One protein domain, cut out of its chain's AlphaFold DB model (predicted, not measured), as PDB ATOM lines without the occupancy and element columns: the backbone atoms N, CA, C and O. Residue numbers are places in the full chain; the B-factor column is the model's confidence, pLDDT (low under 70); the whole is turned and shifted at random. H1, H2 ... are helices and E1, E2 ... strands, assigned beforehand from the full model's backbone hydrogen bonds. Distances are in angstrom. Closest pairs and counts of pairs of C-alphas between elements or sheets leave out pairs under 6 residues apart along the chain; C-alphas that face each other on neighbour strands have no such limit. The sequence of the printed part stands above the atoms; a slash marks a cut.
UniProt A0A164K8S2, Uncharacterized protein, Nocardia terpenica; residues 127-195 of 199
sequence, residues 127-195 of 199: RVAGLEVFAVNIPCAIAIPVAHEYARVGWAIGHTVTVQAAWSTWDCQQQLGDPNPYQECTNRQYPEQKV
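This is residues 127 to 195 of the 199 residues of an uncharacterized protein of Nocardia terpenica (UniProt A0A164K8S2). A strongly twisted sheet of three strands, E2, E3 and E4, packs with one face on a single helix, H1, and E1 lies on the other side of that helix from E2, so that the strands wrap partly round H1 as an open half-ring. The gap between E4 and E1 is bridged by the last printed residues, 194 to 195, which pair with both strands. The printed part has 69 residues with one named helix and four named strands, in the order E1 H1 E2 E3 E4; the sheet's order is E2, E3, E4, all antiparallel, and the class is mixed, helices and strands. The whole is compact, with a radius of gyration of the C-alphas of 10.9 A, and spans 30 by 22 by 18 A.

Begin at residue 127, and find C-alpha 131 at (169.902, 211.184, 165.862). From there the strand E1, residues 131 to 136, runs 15.7 A from first to last C-alpha. After a tight link of 3 residues, find C-alpha 140 at (181.358, 210.218, 157.153), where the helix H1 begins; it runs 20.2 A through residues 140 to 153. A short link of 7 residues leads to E2, residues 161 to 165, 12.5 A long. A tight link of 2 residues follows, and then E3, residues 168 to 175, runs 20.9 A; with 8 residues it is the longest strand. A short link of 6 residues brings you to E4, residues 182 to 187, which runs 16.4 A and ends at C-alpha 187, at (172.906, 201.997, 149.389).

Start with the sheet, where E3 is the inner strand and E2 and E4 are the edge strands. E2, E3 and E4 form a meander, each strand the antiparallel neighbour of the one before. E2 and E3 are a hairpin, with 142 degrees between their directions; look for N 163 and O 170 at 2.9 A, and N 161 and O 172 at 2.8 A, within hydrogen-bond range. E3 and E4 are a hairpin too, at 154 degrees, with N 175 and O 182 at 2.8 A and N 173 and O 184 at 2.9 A within range. H1 is on this sheet, with 46 pairs of C-alphas within 10 A, and the two make two layers, a helix on one face of a sheet. The closest C-alphas of H1 and E2 are those of Val 146 and Ala 165, 5.2 A apart; those of H1 and E4 are Val 146 and Cys 185, 7.7 A apart. In H1, 9 of 10 O i to N i+4 pairs are within hydrogen-bond range. Now turn to E1, which pairs with no named strand. Its closest C-alpha to H1 is that of Ala 135, 5.6 A from that of Ala 143. E1 and E4 are near each other, with 8 pairs of C-alphas within 10 A. Residues 194 to 195 pair antiparallel with residues 135 to 136 of E1 and with residues 185 to 186 of E4. Residues 127 to 128 pair antiparallel with residues 131 to 132 of E1. E1 is apart from E2 and from E3.

The two C-alphas farthest apart are those of Trp 167 and Pro 179, at 33.2 A; Trp 167 lies between E2 and E3, and Pro 179 between E3 and E4. The first and last printed C-alphas, Arg 127 and Val 195, are 12.5 A apart. The printed part has no cut, and no link is long. The mean pLDDT of the printed part is 93.2, and no printed residue is under 70 in this predicted model.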
ATOM      1  N   ARG A 127     175.021 214.893 165.075       96.12
ATOM      2  CA  ARG A 127     173.608 214.541 165.182       96.12
ATOM      3  C   ARG A 127     172.788 215.243 164.109       96.12
ATOM      4  O   ARG A 127     172.947 216.444 163.893       96.12
ATOM      5  N   VAL A 128     171.876 214.513 163.476       94.69
ATOM      6  CA  VAL A 128     170.929 215.031 162.483       94.69
ATOM      7  C   VAL A 128     169.515 214.752 162.978       94.69
ATOM      8  O   VAL A 128     169.150 213.607 163.220       94.69
ATOM      9  N   ALA A 129     168.725 215.815 163.177       92.44
ATOM     10  CA  ALA A 129     167.389 215.732 163.782       92.44
ATOM     11  C   ALA A 129     167.372 214.983 165.138       92.44
ATOM     12  O   ALA A 129     166.446 214.242 165.447       92.44
ATOM     13  N   GLY A 130     168.421 215.183 165.946       93.12
ATOM     14  CA  GLY A 130     168.590 214.541 167.254       93.12
ATOM     15  C   GLY A 130     169.238 213.153 167.214       93.12
ATOM     16  O   GLY A 130     169.708 212.705 168.258       93.12
ATOM     17  N   LEU A 131     169.341 212.525 166.036       93.25
ATOM     18  CA  LEU A 131     169.902 211.184 165.862       93.25
ATOM     19  C   LEU A 131     171.404 211.218 165.578       93.25
ATOM     20  O   LEU A 131     171.853 211.984 164.725       93.25
ATOM     21  N   GLU A 132     172.170 210.377 166.257       96.62
ATOM     22  CA  GLU A 132     173.610 210.187 166.074       96.62
ATOM     23  C   GLU A 132     173.917 209.414 164.791       96.62
ATOM     24  O   GLU A 132     173.262 208.414 164.505       96.62
ATOM     25  N   VAL A 133     174.891 209.890 164.010       97.75
ATOM     26  CA  VAL A 133     175.190 209.355 162.674       97.75
ATOM     27  C   VAL A 133     176.393 208.420 162.712       97.75
ATOM     28  O   VAL A 133     177.510 208.850 162.987       97.75
ATOM     29  N   PHE A 134     176.181 207.168 162.311       97.81
ATOM     30  CA  PHE A 134     177.231 206.173 162.114       97.81
ATOM     31  C   PHE A 134     177.337 205.782 160.643       97.81
ATOM     32  O   PHE A 134     176.339 205.555 159.956       97.81
ATOM     33  N   ALA A 135     178.568 205.668 160.165       97.81
ATOM     34  CA  ALA A 135     178.908 205.211 158.830       97.81
ATOM     35  C   ALA A 135     179.369 203.750 158.869       97.81
ATOM     36  O   ALA A 135     180.221 203.401 159.681       97.81
ATOM     37  N   VAL A 136     178.853 202.904 157.977       97.38
ATOM     38  CA  VAL A 136     179.264 201.502 157.838       97.38
ATOM     39  C   VAL A 136     179.804 201.284 156.431       97.38
ATOM     40  O   VAL A 136     179.084 201.491 155.452       97.38
ATOM     41  N   ASN A 137     181.072 200.884 156.325       96.25
ATOM     42  CA  ASN A 137     181.789 200.707 155.054       96.25
ATOM     43  C   ASN A 137     181.796 201.945 154.125       96.25
ATOM     44  O   ASN A 137     181.978 201.814 152.915       96.25
ATOM     45  N   ILE A 138     181.616 203.153 154.675       97.00
ATOM     46  CA  ILE A 138     181.646 204.432 153.943       97.00
ATOM     47  C   ILE A 138     182.289 205.542 154.786       97.00
ATOM     48  O   ILE A 138     182.298 205.462 156.013       97.00
ATOM     49  N   PRO A 139     182.820 206.610 154.167       97.31
ATOM     50  CA  PRO A 139     183.278 207.783 154.898       97.31
ATOM     51  C   PRO A 139     182.107 208.612 155.445       97.31
ATOM     52  O   PRO A 139     181.055 208.742 154.813       97.31
ATOM     53  N   CYS A 140     182.337 209.300 156.563       97.81
ATOM     54  CA  CYS A 140     181.358 210.218 157.153       97.81
ATOM     55  C   CYS A 140     180.927 211.354 156.216       97.81
ATOM     56  O   CYS A 140     179.781 211.789 156.263       97.81
ATOM     57  N   ALA A 141     181.795 211.772 155.287       97.38
ATOM     58  CA  ALA A 141     181.451 212.749 154.254       97.38
ATOM     59  C   ALA A 141     180.266 212.316 153.361       97.38
ATOM     60  O   ALA A 141     179.610 213.172 152.775       97.38
ATOM     61  N   ILE A 142     179.981 211.010 153.266       97.75
ATOM     62  CA  ILE A 142     178.819 210.455 152.556       97.75
ATOM     63  C   ILE A 142     177.643 210.248 153.515       97.75
ATOM     64  O   ILE A 142     176.514 210.603 153.181       97.75
ATOM     65  N   ALA A 143     177.902 209.717 154.713       97.81
ATOM     66  CA  ALA A 143     176.853 209.404 155.681       97.81
ATOM     67  C   ALA A 143     176.056 210.640 156.130       97.81
ATOM     68  O   ALA A 143     174.831 210.587 156.245       97.81
ATOM     69  N   ILE A 144     176.739 211.770 156.330       97.62
ATOM     70  CA  ILE A 144     176.133 213.018 156.810       97.62
ATOM     71  C   ILE A 144     175.077 213.567 155.822       97.62
ATOM     72  O   ILE A 144     173.942 213.799 156.246       97.62
ATOM     73  N   PRO A 145     175.366 213.741 154.512       97.75
ATOM     74  CA  PRO A 145     174.352 214.113 153.522       97.75
ATOM     75  C   PRO A 145     173.142 213.173 153.469       97.75
ATOM     76  O   PRO A 145     172.011 213.642 153.373       97.75
ATOM     77  N   VAL A 146     173.364 211.856 153.552       97.31
ATOM     78  CA  VAL A 146     172.279 210.856 153.543       97.31
ATOM     79  C   VAL A 146     171.368 211.044 154.755       97.31
ATOM     80  O   VAL A 146     170.148 211.090 154.603       97.31
ATOM     81  N   ALA A 147     171.950 211.227 155.942       97.06
ATOM     82  CA  ALA A 147     171.206 211.498 157.169       97.06
ATOM     83  C   ALA A 147     170.359 212.779 157.059       97.06
ATOM     84  O   ALA A 147     169.200 212.796 157.475       97.06
ATOM     85  N   HIS A 148     170.911 213.844 156.467       96.56
ATOM     86  CA  HIS A 148     170.193 215.103 156.243       96.56
ATOM     87  C   HIS A 148     169.015 214.953 155.280       96.56
ATOM     88  O   HIS A 148     167.930 215.461 155.572       96.56
ATOM     89  N   GLU A 149     169.196 214.255 154.159       95.94
ATOM     90  CA  GLU A 149     168.101 214.015 153.214       95.94
ATOM     91  C   GLU A 149     167.020 213.121 153.822       95.94
ATOM     92  O   GLU A 149     165.832 213.417 153.697       95.94
ATOM     93  N   TYR A 150     167.407 212.101 154.586       94.19
ATOM     94  CA  TYR A 150     166.451 211.291 155.335       94.19
ATOM     95  C   TYR A 150     165.637 212.124 156.340       94.19
ATOM     96  O   TYR A 150     164.409 212.021 156.394       94.19
ATOM     97  N   ALA A 151     166.288 213.017 157.089       93.06
ATOM     98  CA  ALA A 151     165.606 213.925 158.009       93.06
ATOM     99  C   ALA A 151     164.676 214.926 157.301       93.06
ATOM    100  O   ALA A 151     163.668 215.326 157.885       93.06
ATOM    101  N   ARG A 152     164.972 215.319 156.053       92.38
ATOM    102  CA  ARG A 152     164.108 216.205 155.251       92.38
ATOM    103  C   ARG A 152     162.831 215.525 154.771       92.38
ATOM    104  O   ARG A 152     161.787 216.171 154.773       92.38
ATOM    105  N   VAL A 153     162.914 214.271 154.326       89.00
ATOM    106  CA  VAL A 153     161.746 213.529 153.810       89.00
ATOM    107  C   VAL A 153     160.793 213.133 154.943       89.00
ATOM    108  O   VAL A 153     159.587 213.023 154.730       89.00
ATOM    109  N   GLY A 154     161.317 213.013 156.162       78.81
ATOM    110  CA  GLY A 154     160.548 212.643 157.340       78.81
ATOM    111  C   GLY A 154     160.545 211.134 157.557       78.81
ATOM    112  O   GLY A 154     160.644 210.334 156.626       78.81
ATOM    113  N   TRP A 155     160.488 210.740 158.825       75.75
ATOM    114  CA  TRP A 155     160.617 209.340 159.212       75.75
ATOM    115  C   TRP A 155     159.272 208.637 159.053       75.75
ATOM    116  O   TRP A 155     158.257 209.101 159.574       75.75
ATOM    117  N   ALA A 156     159.268 207.503 158.358       71.31
ATOM    118  CA  ALA A 156     158.101 206.642 158.240       71.31
ATOM    119  C   ALA A 156     158.362 205.330 158.987       71.31
ATOM    120  O   ALA A 156     159.253 204.560 158.631       71.31
ATOM    121  N   ILE A 157     157.594 205.088 160.047       76.69
ATOM    122  CA  ILE A 157     157.643 203.828 160.793       76.69
ATOM    123  C   ILE A 157     157.023 202.734 159.917       76.69
ATOM    124  O   ILE A 157     155.938 202.922 159.373       76.69
ATOM    125  N   GLY A 158     157.711 201.598 159.782       78.81
ATOM    126  CA  GLY A 158     157.218 200.445 159.018       78.81
ATOM    127  C   GLY A 158     157.270 200.595 157.494       78.81
ATOM    128  O   GLY A 158     156.759 199.729 156.787       78.81
ATOM    129  N   HIS A 159     157.892 201.659 156.976       86.00
ATOM    130  CA  HIS A 159     158.032 201.886 155.541       86.00
ATOM    131  C   HIS A 159     159.477 202.207 155.162       86.00
ATOM    132  O   HIS A 159     160.190 202.909 155.878       86.00
ATOM    133  N   THR A 160     159.882 201.719 153.993       92.75
ATOM    134  CA  THR A 160     161.137 202.112 153.360       92.75
ATOM    135  C   THR A 160     160.958 203.462 152.671       92.75
ATOM    136  O   THR A 160     160.060 203.643 151.849       92.75
ATOM    137  N   VAL A 161     161.830 204.409 152.996       93.69
ATOM    138  CA  VAL A 161     161.927 205.731 152.381       93.69
ATOM    139  C   VAL A 161     163.155 205.747 151.484       93.69
ATOM    140  O   VAL A 161     164.270 205.532 151.950       93.69
ATOM    141  N   THR A 162     162.968 206.026 150.198       95.75
ATOM    142  CA  THR A 162     164.088 206.181 149.268       95.75
ATOM    143  C   THR A 162     164.558 207.633 149.244       95.75
ATOM    144  O   THR A 162     163.752 208.540 149.037       95.75
ATOM    145  N   VAL A 163     165.862 207.860 149.404       95.62
ATOM    146  CA  VAL A 163     166.487 209.188 149.313       95.62
ATOM    147  C   VAL A 163     167.623 209.196 148.294       95.62
ATOM    148  O   VAL A 163     168.305 208.191 148.090       95.62
ATOM    149  N   GLN A 164     167.840 210.341 147.646       97.00
ATOM    150  CA  GLN A 164     168.999 210.570 146.785       97.00
ATOM    151  C   GLN A 164     169.987 211.486 147.497       97.00
ATOM    152  O   GLN A 164     169.676 212.636 147.788       97.00
ATOM    153  N   ALA A 165     171.183 210.973 147.767       96.44
ATOM    154  CA  ALA A 165     172.230 211.709 148.459       96.44
ATOM    155  C   ALA A 165     173.603 211.164 148.068       96.44
ATOM    156  O   ALA A 165     173.756 209.974 147.781       96.44
ATOM    157  N   ALA A 166     174.606 212.048 148.051       93.56
ATOM    158  CA  ALA A 166     175.975 211.705 147.668       93.56
ATOM    159  C   ALA A 166     176.036 210.901 146.352       93.56
ATOM    160  O   ALA A 166     176.728 209.888 146.257       93.56
ATOM    161  N   TRP A 167     175.289 211.360 145.338       93.75
ATOM    162  CA  TRP A 167     175.265 210.776 143.988       93.75
ATOM    163  C   TRP A 167     174.734 209.333 143.920       93.75
ATOM    164  O   TRP A 167     174.845 208.689 142.883       93.75
ATOM    165  N   SER A 168     174.153 208.827 145.011       96.75
ATOM    166  CA  SER A 168     173.633 207.464 145.132       96.75
ATOM    167  C   SER A 168     172.182 207.468 145.608       96.75
ATOM    168  O   SER A 168     171.684 208.451 146.165       96.75
ATOM    169  N   THR A 169     171.495 206.351 145.377       97.75
ATOM    170  CA  THR A 169     170.141 206.112 145.888       97.75
ATOM    171  C   THR A 169     170.218 205.204 147.107       97.75
ATOM    172  O   THR A 169     170.845 204.144 147.057       97.75
ATOM    173  N   TRP A 170     169.561 205.620 148.182       97.94
ATOM    174  CA  TRP A 170     169.573 204.940 149.468       97.94
ATOM    175  C   TRP A 170     168.158 204.566 149.870       97.94
ATOM    176  O   TRP A 170     167.247 205.383 149.751       97.94
ATOM    177  N   ASP A 171     167.988 203.349 150.366       97.25
ATOM    178  CA  ASP A 171     166.743 202.883 150.959       97.25
ATOM    179  C   ASP A 171     166.883 202.912 152.480       97.25
ATOM    180  O   ASP A 171     167.684 202.180 153.062       97.25
ATOM    181  N   CYS A 172     166.124 203.799 153.112       96.25
ATOM    182  CA  CYS A 172     166.135 204.046 154.543       96.25
ATOM    183  C   CYS A 172     164.914 203.435 155.211       96.25
ATOM    184  O   CYS A 172     163.786 203.683 154.793       96.25
ATOM    185  N   GLN A 173     165.107 202.689 156.289       94.62
ATOM    186  CA  GLN A 173     164.007 202.117 157.058       94.62
ATOM    187  C   GLN A 173     164.344 202.056 158.540       94.62
ATOM    188  O   GLN A 173     165.512 202.008 158.926       94.62
ATOM    189  N   GLN A 174     163.307 202.041 159.373       92.75
ATOM    190  CA  GLN A 174     163.474 201.726 160.782       92.75
ATOM    191  C   GLN A 174     163.754 200.235 160.945       92.75
ATOM    192  O   GLN A 174     162.974 199.400 160.492       92.75
ATOM    193  N   GLN A 175     164.850 199.922 161.619       91.38
ATOM    194  CA  GLN A 175     165.191 198.583 162.056       91.38
ATOM    195  C   GLN A 175     164.762 198.402 163.508       91.38
ATOM    196  O   GLN A 175     164.938 199.287 164.353       91.38
ATOM    197  N   LEU A 176     164.201 197.230 163.800       87.06
ATOM    198  CA  LEU A 176     163.869 196.837 165.161       87.06
ATOM    199  C   LEU A 176     165.173 196.442 165.867       87.06
ATOM    200  O   LEU A 176     165.656 195.321 165.730       87.06
ATOM    201  N   GLY A 177     165.791 197.403 166.545       81.19
ATOM    202  CA  GLY A 177     166.918 197.150 167.430       81.19
ATOM    203  C   GLY A 177     166.422 196.746 168.815       81.19
ATOM    204  O   GLY A 177     165.438 197.292 169.311       81.19
ATOM    205  N   ASP A 178     167.101 195.782 169.427       77.00
ATOM    206  CA  ASP A 178     166.909 195.420 170.829       77.00
ATOM    207  C   ASP A 178     167.988 196.135 171.662       77.00
ATOM    208  O   ASP A 178     169.177 195.933 171.391       77.00
ATOM    209  N   PRO A 179     167.643 197.003 172.634       82.88
ATOM    210  CA  PRO A 179     166.298 197.412 173.063       82.88
ATOM    211  C   PRO A 179     165.725 198.620 172.300       82.88
ATOM    212  O   PRO A 179     164.542 198.928 172.441       82.88
ATOM    213  N   ASN A 180     166.559 199.330 171.533       84.81
ATOM    214  CA  ASN A 180     166.194 200.594 170.898       84.81
ATOM    215  C   ASN A 180     166.166 200.455 169.370       84.81
ATOM    216  O   ASN A 180     167.172 200.042 168.785       84.81
ATOM    217  N   PRO A 181     165.067 200.843 168.698       88.44
ATOM    218  CA  PRO A 181     165.037 200.903 167.245       88.44
ATOM    219  C   PRO A 181     166.026 201.949 166.721       88.44
ATOM    220  O   PRO A 181     166.291 202.960 167.372       88.44
ATOM    221  N   TYR A 182     166.546 201.721 165.521       93.31
ATOM    222  CA  TYR A 182     167.462 202.636 164.839       93.31
ATOM    223  C   TYR A 182     167.085 202.743 163.368       93.31
ATOM    224  O   TYR A 182     166.460 201.836 162.816       93.31
ATOM    225  N   GLN A 183     167.459 203.839 162.712       94.69
ATOM    226  CA  GLN A 183     167.207 203.986 161.278       94.69
ATOM    227  C   GLN A 183     168.431 203.512 160.511       94.69
ATOM    228  O   GLN A 183     169.552 203.897 160.832       94.69
ATOM    229  N   GLU A 184     168.223 202.700 159.486       95.81
ATOM    230  CA  GLU A 184     169.282 202.213 158.611       95.81
ATOM    231  C   GLU A 184     168.980 202.628 157.173       95.81
ATOM    232  O   GLU A 184     167.947 202.253 156.622       95.81
ATOM    233  N   CYS A 185     169.891 203.383 156.566       97.25
ATOM    234  CA  CYS A 185     169.900 203.673 155.139       97.25
ATOM    235  C   CYS A 185     170.929 202.787 154.451       97.25
ATOM    236  O   CYS A 185     172.119 202.883 154.741       97.25
ATOM    237  N   THR A 186     170.479 201.958 153.518       97.81
ATOM    238  CA  THR A 186     171.329 201.051 152.742       97.81
ATOM    239  C   THR A 186     171.469 201.571 151.316       97.81
ATOM    240  O   THR A 186     170.475 201.945 150.691       97.81
ATOM    241  N   ASN A 187     172.690 201.614 150.783       97.88
ATOM    242  CA  ASN A 187     172.906 201.997 149.389       97.88
ATOM    243  C   ASN A 187     172.358 200.896 148.467       97.88
ATOM    244  O   ASN A 187     172.729 199.731 148.607       97.88
ATOM    245  N   ARG A 188     171.505 201.248 147.496       97.44
ATOM    246  CA  ARG A 188     170.933 200.265 146.554       97.44
ATOM    247  C   ARG A 188     171.976 199.541 145.719       97.44
ATOM    248  O   ARG A 188     171.772 198.386 145.359       97.44
ATOM    249  N   GLN A 189     173.034 200.245 145.337       97.06
ATOM    250  CA  GLN A 189     174.066 199.698 144.468       97.06
ATOM    251  C   GLN A 189     175.093 198.879 145.259       97.06
ATOM    252  O   GLN A 189     175.632 197.913 144.727       97.06
ATOM    253  N   TYR A 190     175.329 199.254 146.518       96.19
ATOM    254  CA  TYR A 190     176.351 198.678 147.393       96.19
ATOM    255  C   TYR A 190     175.753 198.397 148.783       96.19
ATOM    256  O   TYR A 190     175.916 199.214 149.686       96.19
ATOM    257  N   PRO A 191     175.016 197.292 148.987       95.31
ATOM    258  CA  PRO A 191     174.247 197.057 150.215       95.31
ATOM    259  C   PRO A 191     175.100 196.904 151.488       95.31
ATOM    260  O   PRO A 191     174.591 196.992 152.607       95.31
ATOM    261  N   GLU A 192     176.402 196.682 151.343       95.00
ATOM    262  CA  GLU A 192     177.383 196.728 152.423       95.00
ATOM    263  C   GLU A 192     177.639 198.150 152.944       95.00
ATOM    264  O   GLU A 192     178.096 198.302 154.079       95.00
ATOM    265  N   GLN A 193     177.339 199.173 152.141       96.81
ATOM    266  CA  GLN A 193     177.428 200.581 152.504       96.81
ATOM    267  C   GLN A 193     176.147 201.015 153.198       96.81
ATOM    268  O   GLN A 193     175.062 201.013 152.602       96.81
ATOM    269  N   LYS A 194     176.275 201.418 154.461       97.50
ATOM    270  CA  LYS A 194     175.121 201.789 155.277       97.50
ATOM    271  C   LYS A 194     175.374 203.048 156.084       97.50
ATOM    272  O   LYS A 194     176.504 203.365 156.454       97.50
ATOM    273  N   VAL A 195     174.287 203.737 156.392       97.62
ATOM    274  CA  VAL A 195     174.227 204.808 157.385       97.62
ATOM    275  C   VAL A 195     173.268 204.358 158.466       97.62
ATOM    276  O   VAL A 195     172.143 203.972 158.155       97.62
TER     277      VAL A 195